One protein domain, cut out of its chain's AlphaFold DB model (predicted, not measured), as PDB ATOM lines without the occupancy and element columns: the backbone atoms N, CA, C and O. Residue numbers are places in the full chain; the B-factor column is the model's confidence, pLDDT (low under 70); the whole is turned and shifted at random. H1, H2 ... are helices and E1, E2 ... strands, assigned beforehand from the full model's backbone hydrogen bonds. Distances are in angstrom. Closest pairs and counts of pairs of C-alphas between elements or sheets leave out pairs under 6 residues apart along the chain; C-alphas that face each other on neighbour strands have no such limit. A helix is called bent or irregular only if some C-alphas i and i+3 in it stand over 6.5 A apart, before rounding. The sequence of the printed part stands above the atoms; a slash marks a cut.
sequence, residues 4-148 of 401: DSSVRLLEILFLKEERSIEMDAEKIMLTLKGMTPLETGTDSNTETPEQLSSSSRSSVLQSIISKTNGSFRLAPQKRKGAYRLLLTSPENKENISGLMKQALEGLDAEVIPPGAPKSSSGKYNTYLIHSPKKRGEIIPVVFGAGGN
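AT A GLANCE: This is residues 4 to 148 of the 401 residues of an uncharacterized protein of Spirochaetes bacterium (UniProt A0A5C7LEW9). A strongly twisted sheet of five strands has three helices, H1, H2 and H3, packed over one face, two layers in all. H1 is a long helix whose residues 4 to 15 stick out free of the otherwise compact body. The printed part has 145 residues, with named elements in the order H1 H2 E1 E2 H3 E3 E4 E5; the class is mixed, helices and strands. The sheet runs E1 E2 E5 E4 E3 and is mixed, with E2 and E5 parallel and the other neighbours antiparallel. The whole is compact, with a radius of gyration of the C-alphas of 15.0 A and spans of 48 by 39 by 31 A.

HOW THE PARTS SIT: Start with H1, residues 4 to 32: it is on the sheet at a height of 10.5 A and runs along E5, residues 138 to 144, at 1 degree on the local plane. Look for its closest C-alphas to E5 at Ile 28 and Gly 144, 6.1 A apart. H2, residues 56 to 67, is on the sheet too, at a height of 5.7 A. Next, E1, residues 72 to 77, and E2, residues 82 to 87, form an antiparallel hairpin, with N 75 and O 84 at 2.8 A. E2 is parallel to E5, with N 85 and O 142 at 2.8 A. H3, residues 90 to 104, touches H1 at a shallow tilt of 25 degrees, opposite ways, closest at the C-alphas of Ala 25 and Ser 97, 5.2 A. With its residues 102 to 104 alone it touches H2 at a steep tilt of 50 degrees, closest at the C-alphas of Ile 64 and Ala 103, 4.7 A. E3, residues 108 to 112, E4, residues 126 to 130, and E5 make a meander, each strand the antiparallel neighbour of the one before; N 128 and O 110 are 2.8 A apart, and N 141 and O 127 are 2.8 A apart. E2, H3 and E3 form a split strand-helix-strand unit, two strands running the same way with E5 and E4 between them, and its crossover is right-handed. In H1 and H2 every O i to N i+4 pair is within hydrogen-bond range; in H3 6 of 11 are.

IN THESE COORDINATES: Find C-alpha 4 at (178.881, 212.100, 133.450); H1 runs 42.3 A from there to C-alpha 32 at (166.026, 200.597, 172.053). H2 measures 16.8 A. H3 measures 20.8 A and is irregular, with C-alphas 94 and 97 8.5 A apart. E5 measures 19.3 A and ends at C-alpha 144, (168.699, 194.781, 164.773).

THE WHOLE: The two C-alphas farthest apart are those of Asp 4 and Ser 44, 49.9 A. The printed part has no cut; the links H1 to H2 and E3 to E4 are long. Mean pLDDT of the printed part is 71.5, with 51 residues under 70, among them 4 to 16 and 32 to 58.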
ATOM      1  N   ASP A   4     179.802 211.269 132.660       49.12
ATOM      2  CA  ASP A   4     178.881 212.100 133.450       49.12
ATOM      3  C   ASP A   4     177.598 211.344 133.874       49.12
ATOM      4  O   ASP A   4     177.100 211.481 134.991       49.12
ATOM      5  N   SER A   5     177.084 210.442 133.026       43.09
ATOM      6  CA  SER A   5     175.891 209.640 133.357       43.09
ATOM      7  C   SER A   5     176.168 208.530 134.376       43.09
ATOM      8  O   SER A   5     175.298 208.220 135.186       43.09
ATOM      9  N   SER A   6     177.371 207.946 134.367       44.00
ATOM     10  CA  SER A   6     177.769 206.897 135.317       44.00
ATOM     11  C   SER A   6     178.039 207.456 136.716       44.00
ATOM     12  O   SER A   6     177.678 206.810 137.696       44.00
ATOM     13  N   VAL A   7     178.603 208.668 136.814       47.56
ATOM     14  CA  VAL A   7     178.842 209.351 138.098       47.56
ATOM     15  C   VAL A   7     177.517 209.718 138.771       47.56
ATOM     16  O   VAL A   7     177.322 209.373 139.930       47.56
ATOM     17  N   ARG A   8     176.541 210.269 138.031       44.84
ATOM     18  CA  ARG A   8     175.201 210.559 138.583       44.84
ATOM     19  C   ARG A   8     174.446 209.309 139.045       44.84
ATOM     20  O   ARG A   8     173.706 209.361 140.022       44.84
ATOM     21  N   LEU A   9     174.608 208.179 138.352       43.53
ATOM     22  CA  LEU A   9     173.981 206.909 138.741       43.53
ATOM     23  C   LEU A   9     174.621 206.320 140.006       43.53
ATOM     24  O   LEU A   9     173.898 205.819 140.866       43.53
ATOM     25  N   LEU A  10     175.946 206.429 140.141       45.03
ATOM     26  CA  LEU A  10     176.680 206.038 141.346       45.03
ATOM     27  C   LEU A  10     176.323 206.932 142.542       45.03
ATOM     28  O   LEU A  10     176.060 206.403 143.616       45.03
ATOM     29  N   GLU A  11     176.200 208.249 142.354       42.81
ATOM     30  CA  GLU A  11     175.746 209.180 143.400       42.81
ATOM     31  C   GLU A  11     174.317 208.867 143.868       42.81
ATOM     32  O   GLU A  11     174.048 208.818 145.067       42.81
ATOM     33  N   ILE A  12     173.391 208.579 142.945       49.06
ATOM     34  CA  ILE A  12     172.004 208.218 143.286       49.06
ATOM     35  C   ILE A  12     171.930 206.876 144.031       49.06
ATOM     36  O   ILE A  12     171.087 206.720 144.919       49.06
ATOM     37  N   LEU A  13     172.766 205.897 143.672       51.00
ATOM     38  CA  LEU A  13     172.819 204.601 144.357       51.00
ATOM     39  C   LEU A  13     173.424 204.735 145.761       51.00
ATOM     40  O   LEU A  13     172.835 204.223 146.713       51.00
ATOM     41  N   PHE A  14     174.505 205.506 145.907       54.06
ATOM     42  CA  PHE A  14     175.156 205.755 147.196       54.06
ATOM     43  C   PHE A  14     174.225 206.505 148.166       54.06
ATOM     44  O   PHE A  14     174.040 206.092 149.308       54.06
ATOM     45  N   LEU A  15     173.515 207.533 147.682       60.38
ATOM     46  CA  LEU A  15     172.534 208.287 148.477       60.38
ATOM     47  C   LEU A  15     171.334 207.437 148.929       60.38
ATOM     48  O   LEU A  15     170.745 207.694 149.983       60.38
ATOM     49  N   LYS A  16     170.938 206.425 148.143       64.44
ATOM     50  CA  LYS A  16     169.849 205.505 148.516       64.44
ATOM     51  C   LYS A  16     170.258 204.568 149.647       64.44
ATOM     52  O   LYS A  16     169.447 204.327 150.543       64.44
ATOM     53  N   GLU A  17     171.482 204.055 149.605       71.88
ATOM     54  CA  GLU A  17     172.010 203.181 150.649       71.88
ATOM     55  C   GLU A  17     172.240 203.950 151.954       71.88
ATOM     56  O   GLU A  17     171.763 203.516 153.003       71.88
ATOM     57  N   GLU A  18     172.841 205.143 151.892       78.81
ATOM     58  CA  GLU A  18     173.034 205.980 153.080       78.81
ATOM     59  C   GLU A  18     171.712 206.328 153.769       78.81
ATOM     60  O   GLU A  18     171.567 206.140 154.979       78.81
ATOM     61  N   ARG A  19     170.702 206.741 152.996       80.00
ATOM     62  CA  ARG A  19     169.363 207.021 153.528       80.00
ATOM     63  C   ARG A  19     168.717 205.780 154.147       80.00
ATOM     64  O   ARG A  19     167.991 205.885 155.136       80.00
ATOM     65  N   SER A  20     168.960 204.603 153.575       84.62
ATOM     66  CA  SER A  20     168.457 203.338 154.110       84.62
ATOM     67  C   SER A  20     169.099 202.983 155.456       84.62
ATOM     68  O   SER A  20     168.391 202.580 156.384       84.62
ATOM     69  N   ILE A  21     170.416 203.182 155.578       88.50
ATOM     70  CA  ILE A  21     171.169 202.987 156.822       88.50
ATOM     71  C   ILE A  21     170.652 203.930 157.911       88.50
ATOM     72  O   ILE A  21     170.380 203.490 159.027       88.50
ATOM     73  N   GLU A  22     170.448 205.209 157.588       85.56
ATOM     74  CA  GLU A  22     169.914 206.196 158.535       85.56
ATOM     75  C   GLU A  22     168.513 205.823 159.032       85.56
ATOM     76  O   GLU A  22     168.234 205.875 160.232       85.56
ATOM     77  N   MET A  23     167.640 205.379 158.124       82.62
ATOM     78  CA  MET A  23     166.295 204.926 158.480       82.62
ATOM     79  C   MET A  23     166.312 203.695 159.393       82.62
ATOM     80  O   MET A  23     165.519 203.614 160.335       82.62
ATOM     81  N   ASP A  24     167.183 202.718 159.135       85.62
ATOM     82  CA  ASP A  24     167.317 201.556 160.016       85.62
ATOM     83  C   ASP A  24     167.922 201.936 161.369       85.62
ATOM     84  O   ASP A  24     167.430 201.469 162.397       85.62
ATOM     85  N   ALA A  25     168.907 202.836 161.402       87.62
ATOM     86  CA  ALA A  25     169.469 203.357 162.643       87.62
ATOM     87  C   ALA A  25     168.395 204.048 163.504       87.62
ATOM     88  O   ALA A  25     168.307 203.774 164.703       87.62
ATOM     89  N   GLU A  26     167.514 204.864 162.908       81.50
ATOM     90  CA  GLU A  26     166.381 205.481 163.614       81.50
ATOM     91  C   GLU A  26     165.420 204.416 164.168       81.50
ATOM     92  O   GLU A  26     165.041 204.465 165.341       81.50
ATOM     93  N   LYS A  27     165.069 203.390 163.381       79.50
ATOM     94  CA  LYS A  27     164.207 202.286 163.846       79.50
ATOM     95  C   LYS A  27     164.843 201.484 164.979       79.50
ATOM     96  O   LYS A  27     164.146 201.110 165.929       79.50
ATOM     97  N   ILE A  28     166.139 201.192 164.897       80.94
ATOM     98  CA  ILE A  28     166.879 200.498 165.955       80.94
ATOM     99  C   ILE A  28     166.878 201.370 167.216       80.94
ATOM    100  O   ILE A  28     166.550 200.871 168.295       80.94
ATOM    101  N   MET A  29     167.121 202.676 167.089       78.94
ATOM    102  CA  MET A  29     167.049 203.622 168.204       78.94
ATOM    103  C   MET A  29     165.672 203.671 168.858       78.94
ATOM    104  O   MET A  29     165.568 203.561 170.081       78.94
ATOM    105  N   LEU A  30     164.604 203.773 168.068       68.12
ATOM    106  CA  LEU A  30     163.231 203.739 168.571       68.12
ATOM    107  C   LEU A  30     162.925 202.413 169.274       68.12
ATOM    108  O   LEU A  30     162.289 202.402 170.325       68.12
ATOM    109  N   THR A  31     163.420 201.291 168.746       70.50
ATOM    110  CA  THR A  31     163.311 199.977 169.404       70.50
ATOM    111  C   THR A  31     164.020 199.971 170.760       70.50
ATOM    112  O   THR A  31     163.474 199.503 171.756       70.50
ATOM    113  N   LEU A  32     165.227 200.535 170.830       69.88
ATOM    114  CA  LEU A  32     166.026 200.597 172.053       69.88
ATOM    115  C   LEU A  32     165.456 201.560 173.103       69.88
ATOM    116  O   LEU A  32     165.660 201.320 174.296       69.88
ATOM    117  N   LYS A  33     164.726 202.594 172.667       63.47
ATOM    118  CA  LYS A  33     163.923 203.509 173.497       63.47
ATOM    119  C   LYS A  33     162.552 202.934 173.885       63.47
ATOM    120  O   LYS A  33     161.817 203.577 174.620       63.47
ATOM    121  N   GLY A  34     162.205 201.732 173.413       52.69
ATOM    122  CA  GLY A  34     160.927 201.076 173.711       52.69
ATOM    123  C   GLY A  34     159.728 201.627 172.932       52.69
ATOM    124  O   GLY A  34     158.599 201.268 173.231       52.69
ATOM    125  N   MET A  35     159.959 202.468 171.921       44.47
ATOM    126  CA  MET A  35     158.916 203.111 171.111       44.47
ATOM    127  C   MET A  35     158.438 202.238 169.941       44.47
ATOM    128  O   MET A  35     157.491 202.590 169.247       44.47
ATOM    129  N   THR A  36     159.084 201.092 169.697       48.00
ATOM    130  CA  THR A  36     158.579 200.076 168.764       48.00
ATOM    131  C   THR A  36     158.713 198.680 169.374       48.00
ATOM    132  O   THR A  36     159.723 198.401 170.026       48.00
ATOM    133  N   PRO A  37     157.737 197.777 169.156       44.00
ATOM    134  CA  PRO A  37     157.833 196.412 169.653       44.00
ATOM    135  C   PRO A  37     159.074 195.693 169.098       44.00
ATOM    136  O   PRO A  37     159.470 195.868 167.936       44.00
ATOM    137  N   LEU A  38     159.710 194.903 169.962       47.56
ATOM    138  CA  LEU A  38     160.850 194.047 169.632       47.56
ATOM    139  C   LEU A  38     160.372 192.848 168.801       47.56
ATOM    140  O   LEU A  38     159.299 192.304 169.057       47.56
ATOM    141  N   GLU A  39     161.159 192.428 167.808       45.06
ATOM    142  CA  GLU A  39     160.860 191.187 167.081       45.06
ATOM    143  C   GLU A  39     161.017 189.996 168.037       45.06
ATOM    144  O   GLU A  39     162.107 189.755 168.557       45.06
ATOM    145  N   THR A  40     159.943 189.232 168.233       39.28
ATOM    146  CA  THR A  40     159.954 187.934 168.916       39.28
ATOM    147  C   THR A  40     160.451 186.863 167.945       39.28
ATOM    148  O   THR A  40     159.668 186.111 167.363       39.28
ATOM    149  N   GLY A  41     161.759 186.841 167.703       38.06
ATOM    150  CA  GLY A  41     162.435 185.678 167.138       38.06
ATOM    151  C   GLY A  41     162.832 184.736 168.269       38.06
ATOM    152  O   GLY A  41     163.374 185.177 169.276       38.06
ATOM    153  N   THR A  42     162.555 183.440 168.130       36.00
ATOM    154  CA  THR A  42     163.239 182.419 168.930       36.00
ATOM    155  C   THR A  42     164.701 182.400 168.492       36.00
ATOM    156  O   THR A  42     165.050 181.682 167.552       36.00
ATOM    157  N   ASP A  43     165.534 183.218 169.130       44.44
ATOM    158  CA  ASP A  43     166.983 183.222 168.929       44.44
ATOM    159  C   ASP A  43     167.559 182.008 169.678       44.44
ATOM    160  O   ASP A  43     168.134 182.117 170.758       44.44
ATOM    161  N   SER A  44     167.306 180.806 169.150       39.06
ATOM    162  CA  SER A  44     167.894 179.579 169.678       39.06
ATOM    163  C   SER A  44     169.305 179.403 169.118       39.06
ATOM    164  O   SER A  44     169.502 178.968 167.980       39.06
ATOM    165  N   ASN A  45     170.256 179.719 169.998       41.81
ATOM    166  CA  ASN A  45     171.706 179.522 169.935       41.81
ATOM    167  C   ASN A  45     172.496 180.744 169.444       41.81
ATOM    168  O   ASN A  45     172.570 181.050 168.255       41.81
ATOM    169  N   THR A  46     173.132 181.405 170.409       48.59
ATOM    170  CA  THR A  46     174.312 182.252 170.233       48.59
ATOM    171  C   THR A  46     175.511 181.379 169.882       48.59
ATOM    172  O   THR A  46     175.869 180.505 170.668       48.59
ATOM    173  N   GLU A  47     176.133 181.627 168.733       40.56
ATOM    174  CA  GLU A  47     177.449 181.071 168.407       40.56
ATOM    175  C   GLU A  47     178.521 182.111 168.762       40.56
ATOM    176  O   GLU A  47     178.391 183.289 168.411       40.56
ATOM    177  N   THR A  48     179.561 181.704 169.493       41.47
ATOM    178  CA  THR A  48     180.739 182.553 169.735       41.47
ATOM    179  C   THR A  48     181.577 182.671 168.454       41.47
ATOM    180  O   THR A  48     181.490 181.802 167.583       41.47
ATOM    181  N   PRO A  49     182.421 183.713 168.303       40.09
ATOM    182  CA  PRO A  49     183.294 183.868 167.135       40.09
ATOM    183  C   PRO A  49     184.142 182.625 166.811       40.09
ATOM    184  O   PRO A  49     184.416 182.358 165.643       40.09
ATOM    185  N   GLU A  50     184.492 181.840 167.831       38.22
ATOM    186  CA  GLU A  50     185.264 180.595 167.730       38.22
ATOM    187  C   GLU A  50     184.492 179.429 167.085       38.22
ATOM    188  O   GLU A  50     185.111 178.515 166.546       38.22
ATOM    189  N   GLN A  51     183.155 179.457 167.068       42.44
ATOM    190  CA  GLN A  51     182.321 178.384 166.496       42.44
ATOM    191  C   GLN A  51     182.088 178.523 164.979       42.44
ATOM    192  O   GLN A  51     181.528 177.630 164.346       42.44
ATOM    193  N   LEU A  52     182.564 179.610 164.364       50.50
ATOM    194  CA  LEU A  52     182.384 179.935 162.947       50.50
ATOM    195  C   LEU A  52     183.661 179.655 162.129       50.50
ATOM    196  O   LEU A  52     184.254 180.573 161.568       50.50
ATOM    197  N   SER A  53     184.084 178.397 161.997       40.97
ATOM    198  CA  SER A  53     185.098 177.998 160.996       40.97
ATOM    199  C   SER A  53     184.491 176.904 160.109       40.97
ATOM    200  O   SER A  53     183.861 175.988 160.617       40.97
ATOM    201  N   SER A  54     184.445 176.977 158.775       46.22
ATOM    202  CA  SER A  54     185.500 177.221 157.782       46.22
ATOM    203  C   SER A  54     184.940 177.801 156.457       46.22
ATOM    204  O   SER A  54     185.483 177.576 155.376       46.22
ATOM    205  N   SER A  55     183.816 178.531 156.506       58.66
ATOM    206  CA  SER A  55     183.097 178.995 155.306       58.66
ATOM    207  C   SER A  55     183.399 180.454 154.922       58.66
ATOM    208  O   SER A  55     183.628 181.304 155.785       58.66
ATOM    209  N   SER A  56     183.321 180.787 153.625       58.34
ATOM    210  CA  SER A  56     183.415 182.173 153.128       58.34
ATOM    211  C   SER A  56     182.430 183.118 153.834       58.34
ATOM    212  O   SER A  56     182.798 184.253 154.148       58.34
ATOM    213  N   ARG A  57     181.235 182.617 154.194       68.00
ATOM    214  CA  ARG A  57     180.212 183.338 154.975       68.00
ATOM    215  C   ARG A  57     180.716 183.767 156.345       68.00
ATOM    216  O   ARG A  57     180.561 184.925 156.718       68.00
ATOM    217  N   SER A  58     181.372 182.852 157.056       68.69
ATOM    218  CA  SER A  58     181.969 183.116 158.363       68.69
ATOM    219  C   SER A  58     182.994 184.248 158.278       68.69
ATOM    220  O   SER A  58     182.984 185.141 159.115       68.69
ATOM    221  N   SER A  59     183.818 184.289 157.226       73.62
ATOM    222  CA  SER A  59     184.850 185.327 157.093       73.62
ATOM    223  C   SER A  59     184.301 186.741 156.848       73.62
ATOM    224  O   SER A  59     184.847 187.701 157.387       73.62
ATOM    225  N   VAL A  60     183.205 186.881 156.091       80.25
ATOM    226  CA  VAL A  60     182.552 188.185 155.862       80.25
ATOM    227  C   VAL A  60     181.896 188.685 157.148       80.25
ATOM    228  O   VAL A  60     182.090 189.834 157.534       80.25
ATOM    229  N   LEU A  61     181.188 187.810 157.863       82.00
ATOM    230  CA  LEU A  61     180.538 188.160 159.130       82.00
ATOM    231  C   LEU A  61     181.557 188.524 160.218       82.00
ATOM    232  O   LEU A  61     181.359 189.501 160.936       82.00
ATOM    233  N   GLN A  62     182.679 187.803 160.294       80.88
ATOM    234  CA  GLN A  62     183.787 188.151 161.189       80.88
ATOM    235  C   GLN A  62     184.434 189.489 160.812       80.88
ATOM    236  O   GLN A  62     184.780 190.279 161.692       80.88
ATOM    237  N   SER A  63     184.554 189.797 159.515       83.25
ATOM    238  CA  SER A  63     185.034 191.111 159.072       83.25
ATOM    239  C   SER A  63     184.100 192.239 159.512       83.25
ATOM    240  O   SER A  63     184.583 193.284 159.930       83.25
ATOM    241  N   ILE A  64     182.782 192.037 159.455       86.31
ATOM    242  CA  ILE A  64     181.802 193.033 159.907       86.31
ATOM    243  C   ILE A  64     181.906 193.265 161.426       86.31
ATOM    244  O   ILE A  64     181.925 194.406 161.896       86.31
ATOM    245  N   ILE A  65     182.002 192.185 162.206       85.06
ATOM    246  CA  ILE A  65     182.111 192.259 163.671       85.06
ATOM    247  C   ILE A  65     183.421 192.944 164.085       85.06
ATOM    248  O   ILE A  65     183.407 193.834 164.934       85.06
ATOM    249  N   SER A  66     184.544 192.574 163.467       84.00
ATOM    250  CA  SER A  66     185.855 193.166 163.768       84.00
ATOM    251  C   SER A  66     185.937 194.643 163.388       84.00
ATOM    252  O   SER A  66     186.398 195.435 164.204       84.00
ATOM    253  N   LYS A  67     185.419 195.045 162.216       87.94
ATOM    254  CA  LYS A  67     185.374 196.461 161.805       87.94
ATOM    255  C   LYS A  67     184.644 197.337 162.807       87.94
ATOM    256  O   LYS A  67     185.022 198.480 162.990       87.94
ATOM    257  N   THR A  68     183.628 196.804 163.473       85.75
ATOM    258  CA  THR A  68     182.835 197.547 164.458       85.75
ATOM    259  C   THR A  68     183.321 197.353 165.894       85.75
ATOM    260  O   THR A  68     182.584 197.661 166.830       85.75
ATOM    261  N   ASN A  69     184.535 196.825 166.100       83.44
ATOM    262  CA  ASN A  69     185.100 196.510 167.419       83.44
ATOM    263  C   ASN A  69     184.154 195.673 168.304       83.44
ATOM    264  O   ASN A  69     184.069 195.880 169.510       83.44
ATOM    265  N   GLY A  70     183.387 194.752 167.710       79.56
ATOM    266  CA  GLY A  70     182.426 193.930 168.453       79.56
ATOM    267  C   GLY A  70     181.159 194.671 168.900       79.56
ATOM    268  O   GLY A  70     180.404 194.162 169.731       79.56
ATOM    269  N   SER A  71     180.875 195.852 168.342       84.62
ATOM    270  CA  SER A  71     179.631 196.591 168.621       84.62
ATOM    271  C   SER A  71     178.377 195.845 168.154       84.62
ATOM    272  O   SER A  71     177.274 196.128 168.627       84.62
ATOM    273  N   PHE A  72     178.548 194.863 167.265       85.19
ATOM    274  CA  PHE A  72     177.528 193.894 166.893       85.19
ATOM    275  C   PHE A  72     177.934 192.469 167.273       85.19
ATOM    276  O   PHE A  72     179.096 192.082 167.160       85.19
ATOM    277  N   ARG A  73     176.941 191.659 167.651       80.75
ATOM    278  CA  ARG A  73     177.046 190.200 167.775       80.75
ATOM    279  C   ARG A  73     176.181 189.503 166.735       80.75
ATOM    280  O   ARG A  73     175.174 190.054 166.291       80.75
ATOM    281  N   LEU A  74     176.546 188.275 166.389       79.00
ATOM    282  CA  LEU A  74     175.830 187.469 165.408       79.00
ATOM    283  C   LEU A  74     174.698 186.655 166.050       79.00
ATOM    284  O   LEU A  74     174.885 186.041 167.097       79.00
ATOM    285  N   ALA A  75     173.548 186.599 165.383       76.12
ATOM    286  CA  ALA A  75     172.465 185.668 165.677       76.12
ATOM    287  C   ALA A  75     171.938 185.046 164.364       76.12
ATOM    288  O   ALA A  75     171.430 185.771 163.502       76.12
ATOM    289  N   PRO A  76     172.065 183.723 164.157       73.19
ATOM    290  CA  PRO A  76     171.623 183.077 162.923       73.19
ATOM    291  C   PRO A  76     170.090 182.972 162.841       73.19
ATOM    292  O   PRO A  76     169.431 182.473 163.750       73.19
ATOM    293  N   GLN A  77     169.501 183.358 161.706       67.50
ATOM    294  CA  GLN A  77     168.071 183.193 161.423       67.50
ATOM    295  C   GLN A  77     167.823 181.946 160.567       67.50
ATOM    296  O   GLN A  77     167.566 182.029 159.362       67.50
ATOM    297  N   LYS A  78     167.854 180.765 161.203       56.53
ATOM    298  CA  LYS A  78     167.797 179.448 160.531       56.53
ATOM    299  C   LYS A  78     166.659 179.299 159.510       56.53
ATOM    300  O   LYS A  78     166.876 178.746 158.441       56.53
ATOM    301  N   ARG A  79     165.462 179.831 159.794       57.69
ATOM    302  CA  ARG A  79     164.293 179.726 158.892       57.69
ATOM    303  C   ARG A  79     164.387 180.584 157.626       57.69
ATOM    304  O   ARG A  79     163.645 180.331 156.686       57.69
ATOM    305  N   LYS A  80     165.243 181.609 157.615       62.81
ATOM    306  CA  LYS A  80     165.362 182.573 156.509       62.81
ATOM    307  C   LYS A  80     166.735 182.562 155.838       62.81
ATOM    308  O   LYS A  80     166.955 183.325 154.908       62.81
ATOM    309  N   GLY A  81     167.653 181.711 156.305       72.81
ATOM    310  CA  GLY A  81     169.015 181.628 155.772       72.81
ATOM    311  C   GLY A  81     169.829 182.914 155.944       72.81
ATOM    312  O   GLY A  81     170.817 183.093 155.240       72.81
ATOM    313  N   ALA A  82     169.405 183.799 156.851       81.88
ATOM    314  CA  ALA A  82     169.982 185.119 157.072       81.88
ATOM    315  C   ALA A  82     170.713 185.204 158.409       81.88
ATOM    316  O   ALA A  82     170.511 184.383 159.307       81.88
ATOM    317  N   TYR A  83     171.533 186.237 158.548       86.00
ATOM    318  CA  TYR A  83     172.236 186.562 159.776       86.00
ATOM    319  C   TYR A  83     171.730 187.874 160.338       86.00
ATOM    320  O   TYR A  83     171.566 188.861 159.624       86.00
ATOM    321  N   ARG A  84     171.504 187.893 161.645       84.12
ATOM    322  CA  ARG A  84     171.129 189.099 162.357       84.12
ATOM    323  C   ARG A  84     172.327 189.630 163.124       84.12
ATOM    324  O   ARG A  84     172.922 188.902 163.913       84.12
ATOM    325  N   LEU A  85     172.662 190.892 162.894       85.75
ATOM    326  CA  LEU A  85     173.672 191.619 163.647       85.75
ATOM    327  C   LEU A  85     172.978 192.447 164.718       85.75
ATOM    328  O   LEU A  85     172.191 193.347 164.431       85.75
ATOM    329  N   LEU A  86     173.231 192.082 165.965       82.19
ATOM    330  CA  LEU A  86     172.569 192.610 167.143       82.19
ATOM    331  C   LEU A  86     173.506 193.557 167.878       82.19
ATOM    332  O   LEU A  86     174.613 193.156 168.225       82.19
ATOM    333  N   LEU A  87     173.059 194.785 168.147       82.06
ATOM    334  CA  LEU A  87     173.859 195.738 168.922       82.06
ATOM    335  C   LEU A  87     174.178 195.159 170.312       82.06
ATOM    336  O   LEU A  87     173.269 194.694 171.006       82.06
ATOM    337  N   THR A  88     175.450 195.176 170.709       73.00
ATOM    338  CA  THR A  88     175.926 194.505 171.930       73.00
ATOM    339  C   THR A  88     175.727 195.320 173.198       73.00
ATOM    340  O   THR A  88     175.528 194.723 174.254       73.00
ATOM    341  N   SER A  89     175.719 196.655 173.111       68.56
ATOM    342  CA  SER A  89     175.699 197.500 174.306       68.56
ATOM    343  C   SER A  89     174.984 198.851 174.135       68.56
ATOM    344  O   SER A  89     174.901 199.361 173.014       68.56
ATOM    345  N   PRO A  90     174.420 199.450 175.209       61.09
ATOM    346  CA  PRO A  90     173.727 200.732 175.134       61.09
ATOM    347  C   PRO A  90     174.588 201.941 174.795       61.09
ATOM    348  O   PRO A  90     174.050 202.866 174.204       61.09
ATOM    349  N   GLU A  91     175.871 201.959 175.139       68.50
ATOM    350  CA  GLU A  91     176.786 203.050 174.774       68.50
ATOM    351  C   GLU A  91     176.913 203.214 173.253       68.50
ATOM    352  O   GLU A  91     177.056 204.324 172.750       68.50
ATOM    353  N   ASN A  92     176.714 202.135 172.495       75.62
ATOM    354  CA  ASN A  92     176.755 202.158 171.033       75.62
ATOM    355  C   ASN A  92     175.480 202.744 170.397       75.62
ATOM    356  O   ASN A  92     175.403 202.889 169.176       75.62
ATOM    357  N   LYS A  93     174.460 203.079 171.201       74.62
ATOM    358  CA  LYS A  93     173.172 203.602 170.719       74.62
ATOM    359  C   LYS A  93     173.304 204.946 170.020       74.62
ATOM    360  O   LYS A  93     172.583 205.218 169.069       74.62
ATOM    361  N   GLU A  94     174.208 205.794 170.482       77.62
ATOM    362  CA  GLU A  94     174.308 207.156 169.957       77.62
ATOM    363  C   GLU A  94     174.957 207.199 168.565       77.62
ATOM    364  O   GLU A  94     174.738 208.153 167.826       77.62
ATOM    365  N   ASN A  95     175.658 206.131 168.158       86.50
ATOM    366  CA  ASN A  95     176.392 206.059 166.891       86.50
ATOM    367  C   ASN A  95     175.997 204.861 165.997       86.50
ATOM    368  O   ASN A  95     176.815 204.324 165.254       86.50
ATOM    369  N   ILE A  96     174.740 204.408 166.045       87.94
ATOM    370  CA  ILE A  96     174.309 203.214 165.285       87.94
ATOM    371  C   ILE A  96     174.525 203.380 163.777       87.94
ATOM    372  O   ILE A  96     175.017 202.459 163.130       87.94
ATOM    373  N   SER A  97     174.191 204.552 163.224       88.56
ATOM    374  CA  SER A  97     174.384 204.834 161.794       88.56
ATOM    375  C   SER A  97     175.862 204.723 161.401       88.56
ATOM    376  O   SER A  97     176.190 204.019 160.448       88.56
ATOM    377  N   GLY A  98     176.769 205.319 162.186       87.88
ATOM    378  CA  GLY A  98     178.210 205.228 161.945       87.88
ATOM    379  C   GLY A  98     178.733 203.794 162.027       87.88
ATOM    380  O   GLY A  98     179.481 203.365 161.154       87.88
ATOM    381  N   LEU A  99     178.270 203.016 163.008       89.31
ATOM    382  CA  LEU A  99     178.639 201.604 163.149       89.31
ATOM    383  C   LEU A  99     178.142 200.743 161.979       89.31
ATOM    384  O   LEU A  99     178.845 199.835 161.546       89.31
ATOM    385  N   MET A 100     176.947 201.013 161.449       90.31
ATOM    386  CA  MET A 100     176.431 200.318 160.264       90.31
ATOM    387  C   MET A 100     177.218 200.685 159.001       90.31
ATOM    388  O   MET A 100     177.555 199.794 158.225       90.31
ATOM    389  N   LYS A 101     177.569 201.967 158.821       89.69
ATOM    390  CA  LYS A 101     178.452 202.397 157.723       89.69
ATOM    391  C   LYS A 101     179.809 201.695 157.812       89.69
ATOM    392  O   LYS A 101     180.251 201.097 156.840       89.69
ATOM    393  N   GLN A 102     180.411 201.675 158.999       89.62
ATOM    394  CA  GLN A 102     181.679 200.991 159.257       89.62
ATOM    395  C   GLN A 102     181.591 199.474 159.016       89.62
ATOM    396  O   GLN A 102     182.519 198.868 158.485       89.62
ATOM    397  N   ALA A 103     180.470 198.842 159.375       88.81
ATOM    398  CA  ALA A 103     180.228 197.424 159.117       88.81
ATOM    399  C   ALA A 103     180.214 197.092 157.617       88.81
ATOM    400  O   ALA A 103     180.758 196.062 157.213       88.81
ATOM    401  N   LEU A 104     179.581 197.944 156.808       88.94
ATOM    402  CA  LEU A 104     179.373 197.722 155.375       88.94
ATOM    403  C   LEU A 104     180.496 198.287 154.496       88.94
ATOM    404  O   LEU A 104     180.559 197.973 153.312       88.94
ATOM    405  N   GLU A 105     181.409 199.074 155.062       87.75
ATOM    406  CA  GLU A 105     182.488 199.728 154.326       87.75
ATOM    407  C   GLU A 105     183.293 198.737 153.469       87.75
ATOM    408  O   GLU A 105     183.843 197.754 153.973       87.75
ATOM    409  N   GLY A 106     183.380 198.993 152.161       82.81
ATOM    410  CA  GLY A 106     184.121 198.148 151.218       82.81
ATOM    411  C   GLY A 106     183.470 196.792 150.910       82.81
ATOM    412  O   GLY A 106     184.138 195.922 150.349       82.81
ATOM    413  N   LEU A 107     182.204 196.588 151.285       85.56
ATOM    414  CA  LEU A 107     181.395 195.445 150.868       85.56
ATOM    415  C   LEU A 107     180.437 195.859 149.748       85.56
ATOM    416  O   LEU A 107     179.934 196.977 149.733       85.56
ATOM    417  N   ASP A 108     180.176 194.938 148.825       86.50
ATOM    418  CA  ASP A 108     179.140 195.098 147.804       86.50
ATOM    419  C   ASP A 108     177.815 194.563 148.365       86.50
ATOM    420  O   ASP A 108     177.701 193.366 148.661       86.50
ATOM    421  N   ALA A 109     176.848 195.455 148.590       86.19
ATOM    422  CA  ALA A 109     175.589 195.143 149.251       86.19
ATOM    423  C   ALA A 109     174.381 195.676 148.467       86.19
ATOM    424  O   ALA A 109     174.273 196.862 148.170       86.19
ATOM    425  N   GLU A 110     173.414 194.798 148.193       89.75
ATOM    426  CA  GLU A 110     172.094 195.198 147.697       89.75
ATOM    427  C   GLU A 110     171.117 195.353 148.871       89.75
ATOM    428  O   GLU A 110     171.019 194.485 149.744       89.75
ATOM    429  N   VAL A 111     170.346 196.444 148.886       88.94
ATOM    430  CA  VAL A 111     169.387 196.734 149.958       88.94
ATOM    431  C   VAL A 111     167.968 196.342 149.553       88.94
ATOM    432  O   VAL A 111     167.382 196.911 148.633       88.94
ATOM    433  N   ILE A 112     167.372 195.420 150.311       87.94
ATOM    434  CA  ILE A 112     165.987 194.976 150.138       87.94
ATOM    435  C   ILE A 112     165.098 195.560 151.246       87.94
ATOM    436  O   ILE A 112     165.338 195.280 152.429       87.94
ATOM    437  N   PRO A 113     164.032 196.308 150.895       82.38
ATOM    438  CA  PRO A 113     163.092 196.853 151.867       82.38
ATOM    439  C   PRO A 113     162.414 195.786 152.745       82.38
ATOM    440  O   PRO A 113     162.281 194.621 152.343       82.38
ATOM    441  N   PRO A 114     161.917 196.155 153.940       79.94
ATOM    442  CA  PRO A 114     161.221 195.220 154.811       79.94
ATOM    443  C   PRO A 114     159.946 194.699 154.136       79.94
ATOM    444  O   PRO A 114     159.185 195.470 153.555       79.94
ATOM    445  N   GLY A 115     159.707 193.389 154.211       71.75
ATOM    446  CA  GLY A 115     158.503 192.754 153.650       71.75
ATOM    447  C   GLY A 115     158.461 192.610 152.120       71.75
ATOM    448  O   GLY A 115     157.529 191.993 151.609       71.75
ATOM    449  N   ALA A 116     159.459 193.114 151.388       79.12
ATOM    450  CA  ALA A 116     159.597 192.866 149.953       79.12
ATOM    451  C   ALA A 116     159.971 191.392 149.659       79.12
ATOM    452  O   ALA A 116     160.474 190.689 150.545       79.12
ATOM    453  N   PRO A 117     159.772 190.891 148.422       78.88
ATOM    454  CA  PRO A 117     160.288 189.583 148.017       78.88
ATOM    455  C   PRO A 117     161.792 189.461 148.319       78.88
ATOM    456  O   PRO A 117     162.543 190.395 148.061       78.88
ATOM    457  N   LYS A 118     162.228 188.313 148.865       80.50
ATOM    458  CA  LYS A 118     163.597 188.042 149.373       80.50
ATOM    459  C   LYS A 118     163.995 188.772 150.668       80.50
ATOM    460  O   LYS A 118     165.105 188.571 151.159       80.50
ATOM    461  N   SER A 119     163.102 189.559 151.267       83.25
ATOM    462  CA  SER A 119     163.373 190.212 152.547       83.25
ATOM    463  C   SER A 119     163.410 189.212 153.705       83.25
ATOM    464  O   SER A 119     162.518 188.376 153.887       83.25
ATOM    465  N   SER A 120     164.442 189.328 154.536       82.62
ATOM    466  CA  SER A 120     164.638 188.503 155.726       82.62
ATOM    467  C   SER A 120     164.025 189.120 156.989       82.62
ATOM    468  O   SER A 120     163.816 188.421 157.980       82.62
ATOM    469  N   SER A 121     163.582 190.379 156.949       76.94
ATOM    470  CA  SER A 121     162.861 191.026 158.053       76.94
ATOM    471  C   SER A 121     161.600 191.739 157.564       76.94
ATOM    472  O   SER A 121     161.529 192.264 156.459       76.94
ATOM    473  N   GLY A 122     160.564 191.740 158.405       72.25
ATOM    474  CA  GLY A 122     159.375 192.566 158.177       72.25
ATOM    475  C   GLY A 122     159.544 194.003 158.681       72.25
ATOM    476  O   GLY A 122     158.668 194.829 158.448       72.25
ATOM    477  N   LYS A 123     160.643 194.305 159.389       73.56
ATOM    478  CA  LYS A 123     160.864 195.572 160.104       73.56
ATOM    479  C   LYS A 123     162.086 196.351 159.599       73.56
ATOM    480  O   LYS A 123     161.994 197.565 159.385       73.56
ATOM    481  N   TYR A 124     163.205 195.658 159.417       84.19
ATOM    482  CA  TYR A 124     164.494 196.226 159.012       84.19
ATOM    483  C   TYR A 124     164.812 195.862 157.563       84.19
ATOM    484  O   TYR A 124     164.291 194.866 157.051       84.19
ATOM    485  N   ASN A 125     165.646 196.660 156.897       88.62
ATOM    486  CA  ASN A 125     166.116 196.274 155.572       88.62
ATOM    487  C   ASN A 125     166.978 195.008 155.655       88.62
ATOM    488  O   ASN A 125     167.603 194.706 156.675       88.62
ATOM    489  N   THR A 126     166.987 194.249 154.564       90.38
ATOM    490  CA  THR A 126     167.904 193.123 154.384       90.38
ATOM    491  C   THR A 126     169.016 193.554 153.444       90.38
ATOM    492  O   THR A 126     168.735 193.954 152.320       90.38
ATOM    493  N   TYR A 127     170.258 193.454 153.905       92.38
ATOM    494  CA  TYR A 127     171.460 193.759 153.137       92.38
ATOM    495  C   TYR A 127     171.980 192.446 152.551       92.38
ATOM    496  O   TYR A 127     172.387 191.543 153.285       92.38
ATOM    497  N   LEU A 128     171.889 192.295 151.235       90.75
ATOM    498  CA  LEU A 128     172.377 191.137 150.501       90.75
ATOM    499  C   LEU A 128     173.843 191.371 150.151       90.75
ATOM    500  O   LEU A 128     174.153 192.037 149.171       90.75
ATOM    501  N   ILE A 129     174.741 190.839 150.978       90.06
ATOM    502  CA  ILE A 129     176.179 191.060 150.823       90.06
ATOM    503  C   ILE A 129     176.744 190.044 149.837       90.06
ATOM    504  O   ILE A 129     176.655 188.830 150.060       90.06
ATOM    505  N   HIS A 130     177.358 190.532 148.766       86.31
ATOM    506  CA  HIS A 130     178.052 189.707 147.790       86.31
ATOM    507  C   HIS A 130     179.420 189.295 148.340       86.31
ATOM    508  O   HIS A 130     180.249 190.125 148.712       86.31
ATOM    509  N   SER A 131     179.661 187.985 148.422       78.94
ATOM    510  CA  SER A 131     180.913 187.445 148.957       78.94
ATOM    511  C   SER A 131     182.082 187.781 148.021       78.94
ATOM    512  O   SER A 131     182.129 187.253 146.905       78.94
ATOM    513  N   PRO A 132     183.087 188.566 148.461       70.12
ATOM    514  CA  PRO A 132     184.233 188.902 147.613       70.12
ATOM    515  C   PRO A 132     185.113 187.676 147.313       70.12
ATOM    516  O   PRO A 132     185.877 187.672 146.353       70.12
ATOM    517  N   LYS A 133     185.001 186.614 148.123       71.00
ATOM    518  CA  LYS A 133     185.803 185.386 148.000       71.00
ATOM    519  C   LYS A 133     185.130 184.290 147.179       71.00
ATOM    520  O   LYS A 133     185.797 183.338 146.783       71.00
ATOM    521  N   LYS A 134     183.814 184.368 146.954       75.19
ATOM    522  CA  LYS A 134     183.058 183.319 146.260       75.19
ATOM    523  C   LYS A 134     182.008 183.930 145.342       75.19
ATOM    524  O   LYS A 134     180.955 184.382 145.782       75.19
ATOM    525  N   ARG A 135     182.292 183.891 144.039       74.19
ATOM    526  CA  ARG A 135     181.412 184.428 142.997       74.19
ATOM    527  C   ARG A 135     180.017 183.799 143.086       74.19
ATOM    528  O   ARG A 135     179.888 182.577 143.084       74.19
ATOM    529  N   GLY A 136     178.989 184.643 143.155       73.44
ATOM    530  CA  GLY A 136     177.584 184.229 143.230       73.44
ATOM    531  C   GLY A 136     177.080 183.865 144.632       73.44
ATOM    532  O   GLY A 136     175.897 183.570 144.781       73.44
ATOM    533  N   GLU A 137     177.927 183.892 145.667       82.50
ATOM    534  CA  GLU A 137     177.463 183.725 147.044       82.50
ATOM    535  C   GLU A 137     176.915 185.043 147.601       82.50
ATOM    536  O   GLU A 137     177.603 186.064 147.601       82.50
ATOM    537  N   ILE A 138     175.684 184.981 148.110       86.38
ATOM    538  CA  ILE A 138     174.972 186.097 148.735       86.38
ATOM    539  C   ILE A 138     174.742 185.760 150.208       86.38
ATOM    540  O   ILE A 138     174.263 184.671 150.538       86.38
ATOM    541  N   ILE A 139     175.082 186.699 151.088       88.31
ATOM    542  CA  ILE A 139     174.938 186.583 152.538       88.31
ATOM    543  C   ILE A 139     173.899 187.619 152.985       88.31
ATOM    544  O   ILE A 139     174.214 188.807 153.030       88.31
ATOM    545  N   PRO A 140     172.661 187.206 153.308       88.94
ATOM    546  CA  PRO A 140     171.653 188.134 153.794       88.94
ATOM    547  C   PRO A 140     171.944 188.517 155.245       88.94
ATOM    548  O   PRO A 140     172.010 187.652 156.124       88.94
ATOM    549  N   VAL A 141     172.084 189.816 155.495       89.62
ATOM    550  CA  VAL A 141     172.353 190.403 156.809       89.62
ATOM    551  C   VAL A 141     171.247 191.384 157.187       89.62
ATOM    552  O   VAL A 141     170.771 192.164 156.366       89.62
ATOM    553  N   VAL A 142     170.831 191.350 158.449       88.75
ATOM    554  CA  VAL A 142     169.849 192.275 159.024       88.75
ATOM    555  C   VAL A 142     170.424 192.881 160.297       88.75
ATOM    556  O   VAL A 142     170.770 192.151 161.224       88.75
ATOM    557  N   PHE A 143     170.477 194.208 160.385       87.81
ATOM    558  CA  PHE A 143     170.848 194.898 161.620       87.81
ATOM    559  C   PHE A 143     169.626 195.050 162.524       87.81
ATOM    560  O   PHE A 143     168.546 195.433 162.080       87.81
ATOM    561  N   GLY A 144     169.780 194.725 163.803       79.94
ATOM    562  CA  GLY A 144     168.699 194.781 164.773       79.94
ATOM    563  C   GLY A 144     169.148 195.325 166.118       79.94
ATOM    564  O   GLY A 144     170.301 195.192 166.533       79.94
ATOM    565  N   ALA A 145     168.190 195.894 166.847       73.50
ATOM    566  CA  ALA A 145     168.342 196.063 168.285       73.50
ATOM    567  C   ALA A 145     168.552 194.677 168.914       73.50
ATOM    568  O   ALA A 145     167.819 193.744 168.577       73.50
ATOM    569  N   GLY A 146     169.552 194.554 169.794       61.78
ATOM    570  CA  GLY A 146     169.849 193.330 170.536       61.78
ATOM    571  C   GLY A 146     168.623 192.660 171.165       61.78
ATOM    572  O   GLY A 146     167.587 193.293 171.386       61.78
ATOM    573  N   GLY A 147     168.763 191.365 171.466       53.03
ATOM    574  CA  GLY A 147     167.768 190.600 172.217       53.03
ATOM    575  C   GLY A 147     167.388 191.288 173.534       53.03
ATOM    576  O   GLY A 147     168.144 192.077 174.103       53.03
ATOM    577  N   ASN A 148     166.168 191.028 173.990       49.50
ATOM    578  CA  ASN A 148     165.567 191.684 175.145       49.50
ATOM    579  C   ASN A 148     166.414 191.420 176.409       49.50
ATOM    580  O   ASN A 148     166.545 190.267 176.790       49.50
TER     581      ASN A 148